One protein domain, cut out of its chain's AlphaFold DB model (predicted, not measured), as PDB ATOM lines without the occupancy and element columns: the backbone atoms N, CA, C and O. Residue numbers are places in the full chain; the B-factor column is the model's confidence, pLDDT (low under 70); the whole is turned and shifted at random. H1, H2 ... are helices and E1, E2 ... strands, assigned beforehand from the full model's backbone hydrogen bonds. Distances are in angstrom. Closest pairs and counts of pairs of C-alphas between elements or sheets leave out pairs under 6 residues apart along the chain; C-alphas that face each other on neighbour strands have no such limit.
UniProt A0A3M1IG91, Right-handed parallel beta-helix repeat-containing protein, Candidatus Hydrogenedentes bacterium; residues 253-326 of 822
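AT A GLANCE: This is residues 253 to 326 of the 822 residues of the protein "Right-handed parallel beta-helix repeat-containing protein" of Candidatus Hydrogenedentes bacterium (UniProt A0A3M1IG91). Two small antiparallel sheets, the hairpin of E2 and E3 and the sheet E1 - E4 - E5, form a sandwich, face to face with strands crossed at 58 degrees. The short helix H1 and the loop of residues 302 to 313 lengthen it beyond one end. The printed part has 74 residues with one named helix and five named strands, in the order E1 E2 E3 H1 E4 E5 along the chain; under half of the residues, 36, are in named elements, and of these 32 are in strands and 4 in the helix, the class being mostly strand. It is loose, radius of gyration of the C-alphas 14.8 A, spanning 49 by 24 by 21 A.

HOW THE PARTS SIT: E1, residues 260 to 264, is antiparallel to E4, residues 314 to 318; N 261 and O 317 are 3.0 A apart. E2, residues 269 to 276, has its closest C-alpha to E1 at Trp 271, 5.7 A from that of Ala 262. E2 and E3, residues 284 to 292, form a hairpin, with N 274 and O 286 2.8 A apart. H1, residues 298 to 301, is too short for an O i to N i+4 pair. E4 and E5, residues 321 to 325, form a hairpin, with N 316 and O 324 2.8 A apart.

IN THESE COORDINATES: E1 begins at C-alpha 260 (42.806, -39.294, -29.186); E5 ends at C-alpha 325 (40.006, -51.713, -32.871). E3 is 24.3 A long.

THE WHOLE: The printed part has no cut. The H1 to E4 link is long. pLDDT is under 70 at residues 253 to 255 and 277 to 283.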
ATOM      1  N   THR A 253      47.243 -41.514 -39.522       67.06
ATOM      2  CA  THR A 253      47.614 -40.241 -40.146       67.06
ATOM      3  C   THR A 253      46.845 -39.094 -39.486       67.06
ATOM      4  O   THR A 253      45.614 -39.091 -39.413       67.06
ATOM      5  N   GLY A 254      47.565 -38.103 -38.962       66.44
ATOM      6  CA  GLY A 254      46.985 -36.887 -38.391       66.44
ATOM      7  C   GLY A 254      48.032 -36.017 -37.700       66.44
ATOM      8  O   GLY A 254      49.113 -36.482 -37.362       66.44
ATOM      9  N   SER A 255      47.715 -34.734 -37.532       69.50
ATOM     10  CA  SER A 255      48.674 -33.711 -37.096       69.50
ATOM     11  C   SER A 255      48.807 -33.549 -35.578       69.50
ATOM     12  O   SER A 255      49.698 -32.830 -35.145       69.50
ATOM     13  N   GLU A 256      47.944 -34.168 -34.762       81.38
ATOM     14  CA  GLU A 256      47.926 -33.957 -33.307       81.38
ATOM     15  C   GLU A 256      47.253 -35.104 -32.532       81.38
ATOM     16  O   GLU A 256      46.333 -35.750 -33.032       81.38
ATOM     17  N   CYS A 257      47.681 -35.308 -31.279       90.06
ATOM     18  CA  CYS A 257      47.082 -36.245 -30.317       90.06
ATOM     19  C   CYS A 257      45.773 -35.745 -29.684       90.06
ATOM     20  O   CYS A 257      45.179 -36.424 -28.846       90.06
ATOM     21  N   SER A 258      45.320 -34.549 -30.063       91.25
ATOM     22  CA  SER A 258      44.119 -33.937 -29.505       91.25
ATOM     23  C   SER A 258      42.884 -34.807 -29.754       91.25
ATOM     24  O   SER A 258      42.601 -35.214 -30.886       91.25
ATOM     25  N   GLY A 259      42.158 -35.116 -28.677       91.75
ATOM     26  CA  GLY A 259      40.955 -35.947 -28.714       91.75
ATOM     27  C   GLY A 259      41.200 -37.438 -28.957       91.75
ATOM     28  O   GLY A 259      40.226 -38.185 -29.072       91.75
ATOM     29  N   ILE A 260      42.459 -37.882 -29.043       92.81
ATOM     30  CA  ILE A 260      42.806 -39.294 -29.186       92.81
ATOM     31  C   ILE A 260      42.896 -39.937 -27.803       92.81
ATOM     32  O   ILE A 260      43.648 -39.487 -26.942       92.81
ATOM     33  N   THR A 261      42.138 -41.007 -27.599       95.00
ATOM     34  CA  THR A 261      42.165 -41.829 -26.378       95.00
ATOM     35  C   THR A 261      42.176 -43.299 -26.773       95.00
ATOM     36  O   THR A 261      41.863 -43.632 -27.917       95.00
ATOM     37  N   ALA A 262      42.562 -44.186 -25.863       95.50
ATOM     38  CA  ALA A 262      42.496 -45.616 -26.116       95.50
ATOM     39  C   ALA A 262      42.197 -46.392 -24.836       95.50
ATOM     40  O   ALA A 262      42.544 -45.953 -23.740       95.50
ATOM     41  N   GLU A 263      41.564 -47.546 -24.997       96.81
ATOM     42  CA  GLU A 263      41.289 -48.484 -23.914       96.81
ATOM     43  C   GLU A 263      41.449 -49.917 -24.423       96.81
ATOM     44  O   GLU A 263      41.132 -50.219 -25.579       96.81
ATOM     45  N   ASP A 264      41.947 -50.807 -23.572       96.94
ATOM     46  CA  ASP A 264      41.942 -52.234 -23.863       96.94
ATOM     47  C   ASP A 264      40.673 -52.907 -23.325       96.94
ATOM     48  O   ASP A 264      40.064 -52.450 -22.358       96.94
ATOM     49  N   ASN A 265      40.277 -54.021 -23.938       97.31
ATOM     50  CA  ASN A 265      39.065 -54.768 -23.582       97.31
ATOM     51  C   ASN A 265      39.039 -55.314 -22.142       97.31
ATOM     52  O   ASN A 265      37.972 -55.713 -21.674       97.31
ATOM     53  N   LEU A 266      40.181 -55.372 -21.448       96.38
ATOM     54  CA  LEU A 266      40.268 -55.796 -20.046       96.38
ATOM     55  C   LEU A 266      40.352 -54.604 -19.077       96.38
ATOM     56  O   LEU A 266      40.313 -54.799 -17.852       96.38
ATOM     57  N   GLY A 267      40.455 -53.381 -19.610       96.12
ATOM     58  CA  GLY A 267      40.738 -52.165 -18.859       96.12
ATOM     59  C   GLY A 267      42.008 -52.299 -18.025       96.12
ATOM     60  O   GLY A 267      42.030 -51.829 -16.889       96.12
ATOM     61  N   PHE A 268      43.020 -53.010 -18.521       94.62
ATOM     62  CA  PHE A 268      44.231 -53.322 -17.771       94.62
ATOM     63  C   PHE A 268      45.244 -52.175 -17.790       94.62
ATOM     64  O   PHE A 268      45.829 -51.870 -16.754       94.62
ATOM     65  N   PHE A 269      45.432 -51.513 -18.932       94.00
ATOM     66  CA  PHE A 269      46.435 -50.462 -19.096       94.00
ATOM     67  C   PHE A 269      45.818 -49.061 -19.151       94.00
ATOM     68  O   PHE A 269      44.701 -48.857 -19.635       94.00
ATOM     69  N   LYS A 270      46.603 -48.069 -18.723       89.44
ATOM     70  CA  LYS A 270      46.428 -46.672 -19.120       89.44
ATOM     71  C   LYS A 270      47.173 -46.420 -20.421       89.44
ATOM     72  O   LYS A 270      48.325 -46.831 -20.577       89.44
ATOM     73  N   TRP A 271      46.521 -45.701 -21.326       91.94
ATOM     74  CA  TRP A 271      47.031 -45.414 -22.659       91.94
ATOM     75  C   TRP A 271      47.147 -43.913 -22.877       91.94
ATOM     76  O   TRP A 271      46.254 -43.155 -22.500       91.94
ATOM     77  N   ARG A 272      48.225 -43.480 -23.526       89.12
ATOM     78  CA  ARG A 272      48.390 -42.096 -23.979       89.12
ATOM     79  C   ARG A 272      48.802 -42.053 -25.440       89.12
ATOM     80  O   ARG A 272      49.384 -42.999 -25.968       89.12
ATOM     81  N   CYS A 273      48.474 -40.944 -26.085       91.38
ATOM     82  CA  CYS A 273      48.909 -40.648 -27.436       91.38
ATOM     83  C   CYS A 273      50.211 -39.843 -27.379       91.38
ATOM     84  O   CYS A 273      50.263 -38.795 -26.738       91.38
ATOM     85  N   GLU A 274      51.245 -40.314 -28.065       87.69
ATOM     86  CA  GLU A 274      52.524 -39.625 -28.214       87.69
ATOM     87  C   GLU A 274      52.717 -39.213 -29.672       87.69
ATOM     88  O   GLU A 274      52.730 -40.051 -30.574       87.69
ATOM     89  N   ALA A 275      52.873 -37.912 -29.924       82.25
ATOM     90  CA  ALA A 275      53.231 -37.419 -31.245       82.25
ATOM     91  C   ALA A 275      54.732 -37.636 -31.464       82.25
ATOM     92  O   ALA A 275      55.567 -37.011 -30.813       82.25
ATOM     93  N   THR A 276      55.079 -38.509 -32.403       73.69
ATOM     94  CA  THR A 276      56.459 -38.675 -32.857       73.69
ATOM     95  C   THR A 276      56.659 -37.936 -34.174       73.69
ATOM     96  O   THR A 276      55.832 -38.022 -35.083       73.69
ATOM     97  N   THR A 277      57.773 -37.215 -34.298       64.19
ATOM     98  CA  THR A 277      58.236 -36.636 -35.569       64.19
ATOM     99  C   THR A 277      59.496 -37.369 -36.015       64.19
ATOM    100  O   THR A 277      60.594 -36.958 -35.634       64.19
ATOM    101  N   PRO A 278      59.385 -38.459 -36.793       58.22
ATOM    102  CA  PRO A 278      60.563 -39.166 -37.281       58.22
ATOM    103  C   PRO A 278      61.388 -38.337 -38.282       58.22
ATOM    104  O   PRO A 278      62.583 -38.580 -38.408       58.22
ATOM    105  N   ASP A 279      60.773 -37.384 -38.996       61.31
ATOM    106  CA  ASP A 279      61.371 -36.760 -40.190       61.31
ATOM    107  C   ASP A 279      60.907 -35.316 -40.487       61.31
ATOM    108  O   ASP A 279      60.972 -34.867 -41.635       61.31
ATOM    109  N   ASN A 280      60.441 -34.567 -39.474       58.00
ATOM    110  CA  ASN A 280      60.066 -33.140 -39.565       58.00
ATOM    111  C   ASN A 280      59.079 -32.771 -40.702       58.00
ATOM    112  O   ASN A 280      58.835 -31.590 -40.950       58.00
ATOM    113  N   THR A 281      58.476 -33.764 -41.358       65.50
ATOM    114  CA  THR A 281      57.573 -33.593 -42.502       65.50
ATOM    115  C   THR A 281      56.318 -34.451 -42.377       65.50
ATOM    116  O   THR A 281      55.272 -34.020 -42.853       65.50
ATOM    117  N   ASN A 282      56.367 -35.580 -41.657       68.25
ATOM    118  CA  ASN A 282      55.192 -36.391 -41.346       68.25
ATOM    119  C   ASN A 282      55.029 -36.580 -39.831       68.25
ATOM    120  O   ASN A 282      55.879 -37.159 -39.154       68.25
ATOM    121  N   PHE A 283      53.904 -36.104 -39.296       62.94
ATOM    122  CA  PHE A 283      53.498 -36.409 -37.927       62.94
ATOM    123  C   PHE A 283      52.838 -37.786 -37.902       62.94
ATOM    124  O   PHE A 283      51.833 -38.014 -38.579       62.94
ATOM    125  N   TYR A 284      53.402 -38.689 -37.104       75.62
ATOM    126  CA  TYR A 284      52.752 -39.938 -36.728       75.62
ATOM    127  C   TYR A 284      52.540 -39.898 -35.227       75.62
ATOM    128  O   TYR A 284      53.486 -39.653 -34.473       75.62
ATOM    129  N   TYR A 285      51.319 -40.154 -34.779       77.81
ATOM    130  CA  TYR A 285      51.087 -40.399 -33.368       77.81
ATOM    131  C   TYR A 285      51.061 -41.896 -33.073       77.81
ATOM    132  O   TYR A 285      50.631 -42.706 -33.896       77.81
ATOM    133  N   GLN A 286      51.574 -42.249 -31.900       85.56
ATOM    134  CA  GLN A 286      51.659 -43.605 -31.380       85.56
ATOM    135  C   GLN A 286      50.797 -43.697 -30.128       85.56
ATOM    136  O   GLN A 286      50.778 -42.776 -29.315       85.56
ATOM    137  N   ILE A 287      50.082 -44.805 -29.971       88.88
ATOM    138  CA  ILE A 287      49.361 -45.105 -28.738       88.88
ATOM    139  C   ILE A 287      50.256 -46.002 -27.898       88.88
ATOM    140  O   ILE A 287      50.651 -47.080 -28.346       88.88
ATOM    141  N   VAL A 288      50.601 -45.545 -26.700       87.69
ATOM    142  CA  VAL A 288      51.494 -46.267 -25.796       87.69
ATOM    143  C   VAL A 288      50.785 -46.542 -24.481       87.69
ATOM    144  O   VAL A 288      50.135 -45.659 -23.915       87.69
ATOM    145  N   SER A 289      50.894 -47.780 -24.001       89.81
ATOM    146  CA  SER A 289      50.557 -48.104 -22.619       89.81
ATOM    147  C   SER A 289      51.655 -47.536 -21.728       89.81
ATOM    148  O   SER A 289      52.832 -47.781 -22.006       89.81
ATOM    149  N   TYR A 290      51.293 -46.806 -20.681       82.50
ATOM    150  CA  TYR A 290      52.277 -46.158 -19.808       82.50
ATOM    151  C   TYR A 290      52.152 -46.557 -18.336       82.50
ATOM    152  O   TYR A 290      53.110 -46.394 -17.597       82.50
ATOM    153  N   ALA A 291      51.011 -47.116 -17.925       82.81
ATOM    154  CA  ALA A 291      50.786 -47.589 -16.562       82.81
ATOM    155  C   ALA A 291      49.745 -48.715 -16.541       82.81
ATOM    156  O   ALA A 291      48.988 -48.895 -17.500       82.81
ATOM    157  N   VAL A 292      49.669 -49.444 -15.429       87.25
ATOM    158  CA  VAL A 292      48.547 -50.344 -15.121       87.25
ATOM    159  C   VAL A 292      47.405 -49.517 -14.514       87.25
ATOM    160  O   VAL A 292      47.637 -48.535 -13.805       87.25
ATOM    161  N   ASN A 293      46.154 -49.861 -14.820       87.25
ATOM    162  CA  ASN A 293      45.006 -49.200 -14.204       87.25
ATOM    163  C   ASN A 293      44.925 -49.525 -12.702       87.25
ATOM    164  O   ASN A 293      45.171 -50.669 -12.316       87.25
ATOM    165  N   PRO A 294      44.538 -48.562 -11.841       82.25
ATOM    166  CA  PRO A 294      44.377 -48.816 -10.413       82.25
ATOM    167  C   PRO A 294      43.448 -50.004 -10.146       82.25
ATOM    168  O   PRO A 294      42.398 -50.134 -10.777       82.25
ATOM    169  N   GLY A 295      43.843 -50.873  -9.213       84.44
ATOM    170  CA  GLY A 295      43.095 -52.084  -8.864       84.44
ATOM    171  C   GLY A 295      43.221 -53.239  -9.865       84.44
ATOM    172  O   GLY A 295      42.562 -54.258  -9.678       84.44
ATOM    173  N   LYS A 296      44.043 -53.106 -10.914       90.19
ATOM    174  CA  LYS A 296      44.392 -54.204 -11.825       90.19
ATOM    175  C   LYS A 296      45.736 -54.819 -11.449       90.19
ATOM    176  O   LYS A 296      46.622 -54.155 -10.920       90.19
ATOM    177  N   SER A 297      45.889 -56.100 -11.751       91.00
ATOM    178  CA  SER A 297      47.046 -56.929 -11.413       91.00
ATOM    179  C   SER A 297      47.337 -57.942 -12.518       91.00
ATOM    180  O   SER A 297      46.456 -58.266 -13.313       91.00
ATOM    181  N   LEU A 298      48.538 -58.525 -12.552       92.75
ATOM    182  CA  LEU A 298      48.856 -59.543 -13.560       92.75
ATOM    183  C   LEU A 298      47.861 -60.721 -13.542       92.75
ATOM    184  O   LEU A 298      47.591 -61.299 -14.590       92.75
ATOM    185  N   SER A 299      47.243 -61.022 -12.391       95.06
ATOM    186  CA  SER A 299      46.196 -62.047 -12.272       95.06
ATOM    187  C   SER A 299      44.960 -61.769 -13.148       95.06
ATOM    188  O   SER A 299      44.344 -62.708 -13.655       95.06
ATOM    189  N   ASP A 300      44.639 -60.499 -13.420       95.94
ATOM    190  CA  ASP A 300      43.524 -60.106 -14.289       95.94
ATOM    191  C   ASP A 300      43.754 -60.502 -15.751       95.94
ATOM    192  O   ASP A 300      42.789 -60.720 -16.491       95.94
ATOM    193  N   LEU A 301      45.019 -60.657 -16.153       96.06
ATOM    194  CA  LEU A 301      45.424 -61.074 -17.494       96.06
ATOM    195  C   LEU A 301      45.470 -62.596 -17.671       96.06
ATOM    196  O   LEU A 301      45.631 -63.052 -18.800       96.06
ATOM    197  N   ILE A 302      45.316 -63.392 -16.610       97.25
ATOM    198  CA  ILE A 302      45.453 -64.854 -16.665       97.25
ATOM    199  C   ILE A 302      44.086 -65.536 -16.783       97.25
ATOM    200  O   ILE A 302      43.159 -65.261 -16.018       97.25
ATOM    201  N   ASP A 303      43.958 -66.465 -17.729       97.25
ATOM    202  CA  ASP A 303      42.921 -67.496 -17.710       97.25
ATOM    203  C   ASP A 303      43.399 -68.668 -16.842       97.25
ATOM    204  O   ASP A 303      44.247 -69.467 -17.235       97.25
ATOM    205  N   PHE A 304      42.844 -68.768 -15.634       96.94
ATOM    206  CA  PHE A 304      43.164 -69.839 -14.691       96.94
ATOM    207  C   PHE A 304      42.503 -71.184 -15.042       96.94
ATOM    208  O   PHE A 304      42.922 -72.216 -14.519       96.94
ATOM    209  N   THR A 305      41.487 -71.202 -15.913       95.94
ATOM    210  CA  THR A 305      40.834 -72.449 -16.355       95.94
ATOM    211  C   THR A 305      41.717 -73.180 -17.356       95.94
ATOM    212  O   THR A 305      41.904 -74.392 -17.263       95.94
ATOM    213  N   THR A 306      42.291 -72.419 -18.288       95.62
ATOM    214  CA  THR A 306      43.266 -72.900 -19.266       95.62
ATOM    215  C   THR A 306      44.526 -72.051 -19.115       95.62
ATOM    216  O   THR A 306      44.609 -71.043 -19.812       95.62
ATOM    217  N   PRO A 307      45.472 -72.415 -18.217       95.38
ATOM    218  CA  PRO A 307      46.636 -71.600 -17.849       95.38
ATOM    219  C   PRO A 307      47.323 -70.927 -19.045       95.38
ATOM    220  O   PRO A 307      48.148 -71.519 -19.737       95.38
ATOM    221  N   SER A 308      46.923 -69.689 -19.318       96.56
ATOM    222  CA  SER A 308      47.329 -68.890 -20.472       96.56
ATOM    223  C   SER A 308      46.957 -67.429 -20.225       96.56
ATOM    224  O   SER A 308      46.181 -67.117 -19.321       96.56
ATOM    225  N   PHE A 309      47.510 -66.514 -21.015       96.88
ATOM    226  CA  PHE A 309      47.046 -65.130 -21.006       96.88
ATOM    227  C   PHE A 309      45.703 -65.022 -21.730       96.88
ATOM    228  O   PHE A 309      45.491 -65.644 -22.774       96.88
ATOM    229  N   LYS A 310      44.808 -64.183 -21.209       96.94
ATOM    230  CA  LYS A 310      43.566 -63.801 -21.883       96.94
ATOM    231  C   LYS A 310      43.880 -63.054 -23.181       96.94
ATOM    232  O   LYS A 310      44.900 -62.378 -23.308       96.94
ATOM    233  N   GLN A 311      42.970 -63.154 -24.146       96.31
ATOM    234  CA  GLN A 311      43.047 -62.351 -25.362       96.31
ATOM    235  C   GLN A 311      42.783 -60.876 -25.050       96.31
ATOM    236  O   GLN A 311      41.808 -60.538 -24.372       96.31
ATOM    237  N   MET A 312      43.628 -60.012 -25.598       96.69
ATOM    238  CA  MET A 312      43.522 -58.566 -25.486       96.69
ATOM    239  C   MET A 312      43.269 -57.917 -26.842       96.69
ATOM    240  O   MET A 312      43.785 -58.357 -27.872       96.69
ATOM    241  N   SER A 313      42.495 -56.839 -26.830       96.00
ATOM    242  CA  SER A 313      42.315 -55.925 -27.952       96.00
ATOM    243  C   SER A 313      42.377 -54.483 -27.463       96.00
ATOM    244  O   SER A 313      41.977 -54.189 -26.342       96.00
ATOM    245  N   LEU A 314      42.887 -53.589 -28.309       95.81
ATOM    246  CA  LEU A 314      42.955 -52.151 -28.071       95.81
ATOM    247  C   LEU A 314      41.936 -51.452 -28.968       95.81
ATOM    248  O   LEU A 314      41.965 -51.641 -30.186       95.81
ATOM    249  N   THR A 315      41.081 -50.617 -28.386       96.38
ATOM    250  CA  THR A 315      40.209 -49.704 -29.127       96.38
ATOM    251  C   THR A 315      40.720 -48.280 -28.981       96.38
ATOM    252  O   THR A 315      40.887 -47.776 -27.875       96.38
ATOM    253  N   VAL A 316      40.973 -47.629 -30.112       94.81
ATOM    254  CA  VAL A 316      41.405 -46.235 -30.204       94.81
ATOM    255  C   VAL A 316      40.210 -45.387 -30.612       94.81
ATOM    256  O   VAL A 316      39.516 -45.694 -31.586       94.81
ATOM    257  N   TYR A 317      40.002 -44.289 -29.902       95.12
ATOM    258  CA  TYR A 317      38.930 -43.337 -30.135       95.12
ATOM    259  C   TYR A 317      39.486 -41.988 -30.572       95.12
ATOM    260  O   TYR A 317      40.545 -41.559 -30.118       95.12
ATOM    261  N   LYS A 318      38.718 -41.276 -31.399       93.44
ATOM    262  CA  LYS A 318      38.903 -39.855 -31.698       93.44
ATOM    263  C   LYS A 318      37.630 -39.100 -31.344       93.44
ATOM    264  O   LYS A 318      36.583 -39.349 -31.937       93.44
ATOM    265  N   ASN A 319      37.715 -38.184 -30.380       94.62
ATOM    266  CA  ASN A 319      36.572 -37.427 -29.859       94.62
ATOM    267  C   ASN A 319      35.398 -38.347 -29.464       94.62
ATOM    268  O   ASN A 319      34.250 -38.100 -29.828       94.62
ATOM    269  N   GLY A 320      35.708 -39.464 -28.797       95.25
ATOM    270  CA  GLY A 320      34.731 -40.475 -28.370       95.25
ATOM    271  C   GLY A 320      34.192 -41.394 -29.475       95.25
ATOM    272  O   GLY A 320      33.432 -42.306 -29.176       95.25
ATOM    273  N   THR A 321      34.574 -41.202 -30.742       95.94
ATOM    274  CA  THR A 321      34.198 -42.112 -31.840       95.94
ATOM    275  C   THR A 321      35.294 -43.144 -32.062       95.94
ATOM    276  O   THR A 321      36.461 -42.773 -32.175       95.94
ATOM    277  N   THR A 322      34.937 -44.426 -32.158       96.00
ATOM    278  CA  THR A 322      35.892 -45.497 -32.471       96.00
ATOM    279  C   THR A 322      36.567 -45.228 -33.811       96.00
ATOM    280  O   THR A 322      35.911 -45.133 -34.847       96.00
ATOM    281  N   LEU A 323      37.888 -45.098 -33.778       92.94
ATOM    282  CA  LEU A 323      38.729 -44.910 -34.952       92.94
ATOM    283  C   LEU A 323      39.277 -46.248 -35.451       92.94
ATOM    284  O   LEU A 323      39.336 -46.482 -36.656       92.94
ATOM    285  N   TYR A 324      39.679 -47.116 -34.523       92.06
ATOM    286  CA  TYR A 324      40.270 -48.414 -34.822       92.06
ATOM    287  C   TYR A 324      40.137 -49.360 -33.625       92.06
ATOM    288  O   TYR A 324      40.278 -48.920 -32.486       92.06
ATOM    289  N   THR A 325      39.933 -50.650 -33.881       94.81
ATOM    290  CA  THR A 325      40.006 -51.713 -32.871       94.81
ATOM    291  C   THR A 325      40.895 -52.822 -33.409       94.81
ATOM    292  O   THR A 325      40.730 -53.246 -34.554       94.81
ATOM    293  N   THR A 326      41.853 -53.286 -32.610       94.25
ATOM    294  CA  THR A 326      42.700 -54.422 -32.987       94.25
ATOM    295  C   THR A 326      41.920 -55.727 -32.860       94.25
ATOM    296  O   THR A 326      41.076 -55.864 -31.973       94.25
TER     297      THR A 326